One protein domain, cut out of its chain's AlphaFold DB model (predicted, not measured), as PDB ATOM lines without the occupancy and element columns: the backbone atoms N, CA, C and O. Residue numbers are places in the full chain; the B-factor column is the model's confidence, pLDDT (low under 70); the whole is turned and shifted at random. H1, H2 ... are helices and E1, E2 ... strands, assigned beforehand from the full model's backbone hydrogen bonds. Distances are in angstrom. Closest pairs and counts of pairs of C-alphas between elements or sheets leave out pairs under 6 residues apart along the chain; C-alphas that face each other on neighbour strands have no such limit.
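This is residues 41 to 100 of the 100 residues of the protein "Hypothetical protein" of Adineta steineri (UniProt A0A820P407). There is little regular structure here: two short strands, E1 and E2, meet only at a point, with the short helix H1 and the loop of residues 50 to 63 to one side of them. The loop of residues 74 to 87 reaches one end of the long axis and the tail of residues 93 to 100 the other. The printed part has 60 residues, with 12 in named elements, in the order H1, E1, E2; the class is mixed. It is loose, with a radius of gyration of the C-alphas of 13.0 A, and elongated, spanning 45 by 26 by 19 A.

E2, residues 88 to 92, is 10.9 A long and ends with C-alpha 92 at (137.888, 103.392, 103.539). E1 is residues 71 to 73, 6.3 A. H1 is residues 46 to 49, 5.3 A, from C-alpha 46 at (129.475, 108.622, 93.280).

C-alphas 71 and 92 face each other at 4.3 A. The closest C-alphas of H1 and E2, those of Ala 48 and Asn 90, are 7.3 A apart. H1 is too short for an O i to N i+4 pair; of its 1 O i to N i+3 pair, 0 is within hydrogen-bond range.

The farthest C-alphas, of Ser 82 and Val 100, are 45.5 A apart. The printed part has no cut. Both links, H1 to E1 and E1 to E2, are long. Residues 78 to 84 and 98 to 100 have pLDDT under 70.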
ATOM      1  N   ASP A  41     126.529  98.115  96.652       84.12
ATOM      2  CA  ASP A  41     125.561  99.157  96.302       84.12
ATOM      3  C   ASP A  41     126.259 100.222  95.449       84.12
ATOM      4  O   ASP A  41     127.029 101.048  95.942       84.12
ATOM      5  N   THR A  42     126.003 100.195  94.142       85.56
ATOM      6  CA  THR A  42     126.611 101.125  93.179       85.56
ATOM      7  C   THR A  42     126.113 102.560  93.323       85.56
ATOM      8  O   THR A  42     126.715 103.462  92.747       85.56
ATOM      9  N   ASN A  43     125.049 102.807  94.093       88.25
ATOM     10  CA  ASN A  43     124.578 104.169  94.352       88.25
ATOM     11  C   ASN A  43     125.468 104.919  95.353       88.25
ATOM     12  O   ASN A  43     125.285 106.114  95.549       88.25
ATOM     13  N   ARG A  44     126.425 104.228  95.987       90.94
ATOM     14  CA  ARG A  44     127.272 104.760  97.066       90.94
ATOM     15  C   ARG A  44     128.726 104.965  96.656       90.94
ATOM     16  O   ARG A  44     129.591 104.971  97.518       90.94
ATOM     17  N   ILE A  45     129.019 105.042  95.360       93.62
ATOM     18  CA  ILE A  45     130.384 105.219  94.826       93.62
ATOM     19  C   ILE A  45     130.488 106.464  93.935       93.62
ATOM     20  O   ILE A  45     131.302 106.525  93.007       93.62
ATOM     21  N   THR A  46     129.626 107.454  94.161       93.88
ATOM     22  CA  THR A  46     129.475 108.622  93.280       93.88
ATOM     23  C   THR A  46     130.725 109.503  93.273       93.88
ATOM     24  O   THR A  46     131.168 109.943  92.210       93.88
ATOM     25  N   ILE A  47     131.372 109.682  94.428       94.12
ATOM     26  CA  ILE A  47     132.602 110.476  94.547       94.12
ATOM     27  C   ILE A  47     133.770 109.767  93.859       94.12
ATOM     28  O   ILE A  47     134.559 110.393  93.146       94.12
ATOM     29  N   ALA A  48     133.866 108.449  94.041       94.44
ATOM     30  CA  ALA A  48     134.940 107.635  93.480       94.44
ATOM     31  C   ALA A  48     134.860 107.494  91.952       94.44
ATOM     32  O   ALA A  48     135.892 107.384  91.288       94.44
ATOM     33  N   THR A  49     133.646 107.518  91.395       94.25
ATOM     34  CA  THR A  49     133.396 107.374  89.951       94.25
ATOM     35  C   THR A  49     133.361 108.698  89.188       94.25
ATOM     36  O   THR A  49     133.364 108.681  87.950       94.25
ATOM     37  N   ASN A  50     133.397 109.838  89.891       93.25
ATOM     38  CA  ASN A  50     133.537 111.159  89.283       93.25
ATOM     39  C   ASN A  50     134.746 111.171  88.314       93.25
ATOM     40  O   ASN A  50     135.830 110.713  88.695       93.25
ATOM     41  N   PRO A  51     134.600 111.683  87.073       93.50
ATOM     42  CA  PRO A  51     135.673 111.706  86.077       93.50
ATOM     43  C   PRO A  51     137.023 112.231  86.586       93.50
ATOM     44  O   PRO A  51     138.057 111.680  86.211       93.50
ATOM     45  N   ILE A  52     137.019 113.229  87.477       92.44
ATOM     46  CA  ILE A  52     138.229 113.857  88.037       92.44
ATOM     47  C   ILE A  52     138.987 112.901  88.977       92.44
ATOM     48  O   ILE A  52     140.204 113.001  89.133       92.44
ATOM     49  N   ASN A  53     138.288 111.934  89.574       93.38
ATOM     50  CA  ASN A  53     138.859 110.971  90.515       93.38
ATOM     51  C   ASN A  53     139.219 109.627  89.867       93.38
ATOM     52  O   ASN A  53     139.928 108.833  90.484       93.38
ATOM     53  N   LYS A  54     138.816 109.366  88.614       93.50
ATOM     54  CA  LYS A  54     139.073 108.078  87.939       93.50
ATOM     55  C   LYS A  54     140.555 107.711  87.886       93.50
ATOM     56  O   LYS A  54     140.896 106.569  88.171       93.50
ATOM     57  N   SER A  55     141.429 108.667  87.580       94.50
ATOM     58  CA  SER A  55     142.884 108.448  87.531       94.50
ATOM     59  C   SER A  55     143.516 108.199  88.905       94.50
ATOM     60  O   SER A  55     144.618 107.662  88.981       94.50
ATOM     61  N   LYS A  56     142.818 108.550  89.993       94.56
ATOM     62  CA  LYS A  56     143.247 108.323  91.381       94.56
ATOM     63  C   LYS A  56     142.897 106.908  91.873       94.56
ATOM     64  O   LYS A  56     143.288 106.525  92.972       94.56
ATOM     65  N   ASN A  57     142.194 106.115  91.057       96.31
ATOM     66  CA  ASN A  57     141.862 104.718  91.325       96.31
ATOM     67  C   ASN A  57     142.799 103.776  90.568       96.31
ATOM     68  O   ASN A  57     142.908 103.850  89.348       96.31
ATOM     69  N   ARG A  58     143.427 102.828  91.277       97.88
ATOM     70  CA  ARG A  58     144.278 101.809  90.634       97.88
ATOM     71  C   ARG A  58     143.471 100.823  89.781       97.88
ATOM     72  O   ARG A  58     143.972 100.362  88.762       97.88
ATOM     73  N   TYR A  59     142.246 100.496  90.197       95.75
ATOM     74  CA  TYR A  59     141.380  99.524  89.528       95.75
ATOM     75  C   TYR A  59     139.976 100.094  89.308       95.75
ATOM     76  O   TYR A  59     139.400 100.692  90.211       95.75
ATOM     77  N   ALA A  60     139.393  99.839  88.134       88.25
ATOM     78  CA  ALA A  60     138.108 100.406  87.711       88.25
ATOM     79  C   ALA A  60     136.861  99.799  88.392       88.25
ATOM     80  O   ALA A  60     135.741 100.195  88.073       88.25
ATOM     81  N   LEU A  61     137.037  98.828  89.290       90.25
ATOM     82  CA  LEU A  61     135.951  98.150  90.012       90.25
ATOM     83  C   LEU A  61     136.168  98.132  91.532       90.25
ATOM     84  O   LEU A  61     135.388  97.517  92.253       90.25
ATOM     85  N   VAL A  62     137.226  98.781  92.023       94.00
ATOM     86  CA  VAL A  62     137.571  98.811  93.449       94.00
ATOM     87  C   VAL A  62     137.513 100.257  93.913       94.00
ATOM     88  O   VAL A  62     138.450 101.024  93.691       94.00
ATOM     89  N   TYR A  63     136.394 100.621  94.532       94.88
ATOM     90  CA  TYR A  63     136.093 101.982  94.963       94.88
ATOM     91  C   TYR A  63     135.739 102.017  96.451       94.88
ATOM     92  O   TYR A  63     135.109 101.071  96.935       94.88
ATOM     93  N   PRO A  64     136.086 103.097  97.172       95.50
ATOM     94  CA  PRO A  64     135.525 103.339  98.490       95.50
ATOM     95  C   PRO A  64     134.054 103.755  98.352       95.50
ATOM     96  O   PRO A  64     133.677 104.382  97.356       95.50
ATOM     97  N   TYR A  65     133.238 103.445  99.360       94.81
ATOM     98  CA  TYR A  65     131.914 104.058  99.466       94.81
ATOM     99  C   TYR A  65     132.016 105.537  99.855       94.81
ATOM    100  O   TYR A  65     133.003 105.946 100.458       94.81
ATOM    101  N   ASP A  66     130.989 106.318  99.529       93.50
ATOM    102  CA  ASP A  66     130.912 107.765  99.762       93.50
ATOM    103  C   ASP A  66     131.007 108.156 101.264       93.50
ATOM    104  O   ASP A  66     131.136 107.310 102.154       93.50
ATOM    105  N   GLU A  67     131.023 109.465 101.550       80.06
ATOM    106  CA  GLU A  67     131.352 110.034 102.878       80.06
ATOM    107  C   GLU A  67     130.424 109.574 103.999       80.06
ATOM    108  O   GLU A  67     130.901 109.212 105.071       80.06
ATOM    109  N   ASP A  68     129.125 109.478 103.717       82.12
ATOM    110  CA  ASP A  68     128.122 109.009 104.680       82.12
ATOM    111  C   ASP A  68     128.278 107.515 105.037       82.12
ATOM    112  O   ASP A  68     127.514 106.982 105.843       82.12
ATOM    113  N   TYR A  69     129.259 106.825 104.437       80.56
ATOM    114  CA  TYR A  69     129.579 105.426 104.700       80.56
ATOM    115  C   TYR A  69     130.947 105.244 105.330       80.56
ATOM    116  O   TYR A  69     131.038 104.838 106.491       80.56
ATOM    117  N   CYS A  70     132.014 105.426 104.549       92.56
ATOM    118  CA  CYS A  70     133.339 105.068 105.042       92.56
ATOM    119  C   CYS A  70     134.536 105.633 104.279       92.56
ATOM    120  O   CYS A  70     135.646 105.319 104.710       92.56
ATOM    121  N   ARG A  71     134.416 106.405 103.183       95.06
ATOM    122  CA  ARG A  71     135.641 106.965 102.567       95.06
ATOM    123  C   ARG A  71     136.412 107.832 103.557       95.06
ATOM    124  O   ARG A  71     135.840 108.509 104.405       95.06
ATOM    125  N   VAL A  72     137.726 107.864 103.381       95.81
ATOM    126  CA  VAL A  72     138.581 108.849 104.046       95.81
ATOM    127  C   VAL A  72     138.541 110.158 103.252       95.81
ATOM    128  O   VAL A  72     138.822 110.166 102.053       95.81
ATOM    129  N   CYS A  73     138.213 111.264 103.922       94.12
ATOM    130  CA  CYS A  73     138.229 112.609 103.344       94.12
ATOM    131  C   CYS A  73     139.539 113.316 103.714       94.12
ATOM    132  O   CYS A  73     139.822 113.532 104.894       94.12
ATOM    133  N   LEU A  74     140.346 113.681 102.717       93.00
ATOM    134  CA  LEU A  74     141.536 114.501 102.936       93.00
ATOM    135  C   LEU A  74     141.137 115.953 103.226       93.00
ATOM    136  O   LEU A  74     140.081 116.433 102.809       93.00
ATOM    137  N   LYS A  75     142.019 116.688 103.907       90.56
ATOM    138  CA  LYS A  75     141.861 118.138 104.041       90.56
ATOM    139  C   LYS A  75     141.977 118.774 102.652       90.56
ATOM    140  O   LYS A  75     142.980 118.565 101.976       90.56
ATOM    141  N   LYS A  76     140.973 119.562 102.256       86.44
ATOM    142  CA  LYS A  76     140.984 120.293 100.980       86.44
ATOM    143  C   LYS A  76     142.179 121.241 100.903       86.44
ATOM    144  O   LYS A  76     142.511 121.909 101.888       86.44
ATOM    145  N   GLU A  77     142.795 121.315  99.728       81.81
ATOM    146  CA  GLU A  77     143.827 122.313  99.449       81.81
ATOM    147  C   GLU A  77     143.188 123.709  99.436       81.81
ATOM    148  O   GLU A  77     142.239 123.958  98.698       81.81
ATOM    149  N   ILE A  78     143.684 124.614 100.286       69.94
ATOM    150  CA  ILE A  78     143.109 125.960 100.477       69.94
ATOM    151  C   ILE A  78     143.541 126.911  99.348       69.94
ATOM    152  O   ILE A  78     142.785 127.799  98.960       69.94
ATOM    153  N   ASP A  79     144.723 126.681  98.775       69.44
ATOM    154  CA  ASP A  79     145.367 127.617  97.844       69.44
ATOM    155  C   ASP A  79     145.035 127.335  96.365       69.44
ATOM    156  O   ASP A  79     145.368 128.130  95.490       69.44
ATOM    157  N   ASN A  80     144.333 126.233  96.077       61.22
ATOM    158  CA  ASN A  80     143.930 125.825  94.730       61.22
ATOM    159  C   ASN A  80     142.403 125.716  94.625       61.22
ATOM    160  O   ASN A  80     141.837 124.623  94.668       61.22
ATOM    161  N   GLN A  81     141.729 126.853  94.409       57.56
ATOM    162  CA  GLN A  81     140.276 126.911  94.157       57.56
ATOM    163  C   GLN A  81     139.823 126.031  92.972       57.56
ATOM    164  O   GLN A  81     138.652 125.691  92.869       57.56
ATOM    165  N   SER A  82     140.744 125.624  92.094       61.62
ATOM    166  CA  SER A  82     140.493 124.729  90.961       61.62
ATOM    167  C   SER A  82     140.393 123.242  91.328       61.62
ATOM    168  O   SER A  82     140.060 122.436  90.460       61.62
ATOM    169  N   ASN A  83     140.680 122.850  92.576       68.12
ATOM    170  CA  ASN A  83     140.818 121.446  92.969       68.12
ATOM    171  C   ASN A  83     139.751 121.027  94.000       68.12
ATOM    172  O   ASN A  83     140.058 120.521  95.083       68.12
ATOM    173  N   GLU A  84     138.472 121.228  93.654       69.00
ATOM    174  CA  GLU A  84     137.301 120.915  94.499       69.00
ATOM    175  C   GLU A  84     137.250 119.451  94.985       69.00
ATOM    176  O   GLU A  84     136.624 119.166  96.006       69.00
ATOM    177  N   HIS A  85     137.963 118.547  94.299       74.31
ATOM    178  CA  HIS A  85     138.091 117.116  94.608       74.31
ATOM    179  C   HIS A  85     139.480 116.722  95.150       74.31
ATOM    180  O   HIS A  85     139.915 115.572  95.015       74.31
ATOM    181  N   SER A  86     140.216 117.676  95.729       88.44
ATOM    182  CA  SER A  86     141.469 117.417  96.459       88.44
ATOM    183  C   SER A  86     141.255 116.607  97.744       88.44
ATOM    184  O   SER A  86     142.201 116.032  98.271       88.44
ATOM    185  N   ASP A  87     140.010 116.487  98.212       92.62
ATOM    186  CA  ASP A  87     139.637 115.692  99.383       92.62
ATOM    187  C   ASP A  87     139.599 114.174  99.116       92.62
ATOM    188  O   ASP A  87     139.397 113.387 100.042       92.62
ATOM    189  N   TYR A  88     139.760 113.743  97.862       95.06
ATOM    190  CA  TYR A  88     139.579 112.348  97.477       95.06
ATOM    191  C   TYR A  88     140.862 111.509  97.542       95.06
ATOM    192  O   TYR A  88     141.850 111.793  96.861       95.06
ATOM    193  N   ILE A  89     140.764 110.379  98.243       96.38
ATOM    194  CA  ILE A  89     141.676 109.236  98.173       96.38
ATOM    195  C   ILE A  89     140.857 107.939  98.093       96.38
ATOM    196  O   ILE A  89     139.803 107.821  98.719       96.38
ATOM    197  N   ASN A  90     141.329 106.942  97.336       97.00
ATOM    198  CA  ASN A  90     140.735 105.604  97.348       97.00
ATOM    199  C   ASN A  90     141.138 104.869  98.638       97.00
ATOM    200  O   ASN A  90     142.133 104.144  98.670       97.00
ATOM    201  N   ALA A  91     140.400 105.128  99.716       97.12
ATOM    202  CA  ALA A  91     140.567 104.487 101.014       97.12
ATOM    203  C   ALA A  91     139.249 104.505 101.798       97.12
ATOM    204  O   ALA A  91     138.458 105.439 101.661       97.12
ATOM    205  N   SER A  92     139.053 103.505 102.660       95.62
ATOM    206  CA  SER A  92     137.888 103.392 103.539       95.62
ATOM    207  C   SER A  92     138.299 103.147 104.989       95.62
ATOM    208  O   SER A  92     139.231 102.386 105.253       95.62
ATOM    209  N   VAL A  93     137.576 103.751 105.929       94.38
ATOM    210  CA  VAL A  93     137.620 103.401 107.350       94.38
ATOM    211  C   VAL A  93     136.988 102.023 107.524       94.38
ATOM    212  O   VAL A  93     135.866 101.784 107.076       94.38
ATOM    213  N   ILE A  94     137.709 101.116 108.178       90.88
ATOM    214  CA  ILE A  94     137.210  99.789 108.535       90.88
ATOM    215  C   ILE A  94     136.998  99.758 110.042       90.88
ATOM    216  O   ILE A  94     137.938  99.941 110.815       90.88
ATOM    217  N   TRP A  95     135.755  99.530 110.450       84.25
ATOM    218  CA  TRP A  95     135.407  99.386 111.856       84.25
ATOM    219  C   TRP A  95     135.915  98.043 112.381       84.25
ATOM    220  O   TRP A  95     135.646  96.994 111.793       84.25
ATOM    221  N   SER A  96     136.636  98.070 113.503       81.62
ATOM    222  CA  SER A  96     136.785  96.869 114.320       81.62
ATOM    223  C   SER A  96     135.465  96.572 115.028       81.62
ATOM    224  O   SER A  96     134.559  97.404 115.064       81.62
ATOM    225  N   ILE A  97     135.376  95.388 115.633       72.75
ATOM    226  CA  ILE A  97     134.272  95.010 116.519       72.75
ATOM    227  C   ILE A  97     134.021  96.175 117.503       72.75
ATOM    228  O   ILE A  97     134.998  96.642 118.105       72.75
ATOM    229  N   PRO A  98     132.781  96.688 117.643       55.56
ATOM    230  CA  PRO A  98     132.488  97.689 118.659       55.56
ATOM    231  C   PRO A  98     132.834  97.107 120.038       55.56
ATOM    232  O   PRO A  98     132.574  95.922 120.264       55.56
ATOM    233  N   PRO A  99     133.462  97.888 120.936       47.69
ATOM    234  CA  PRO A  99     133.769  97.415 122.279       47.69
ATOM    235  C   PRO A  99     132.477  96.944 122.962       47.69
ATOM    236  O   PRO A  99     131.459  97.634 122.905       47.69
ATOM    237  N   VAL A 100     132.541  95.734 123.528       52.31
ATOM    238  CA  VAL A 100     131.493  95.106 124.351       52.31
ATOM    239  C   VAL A 100     131.233  95.887 125.628       52.31
ATOM    240  O   VAL A 100     132.217  96.403 126.206       52.31
TER     241      VAL A 100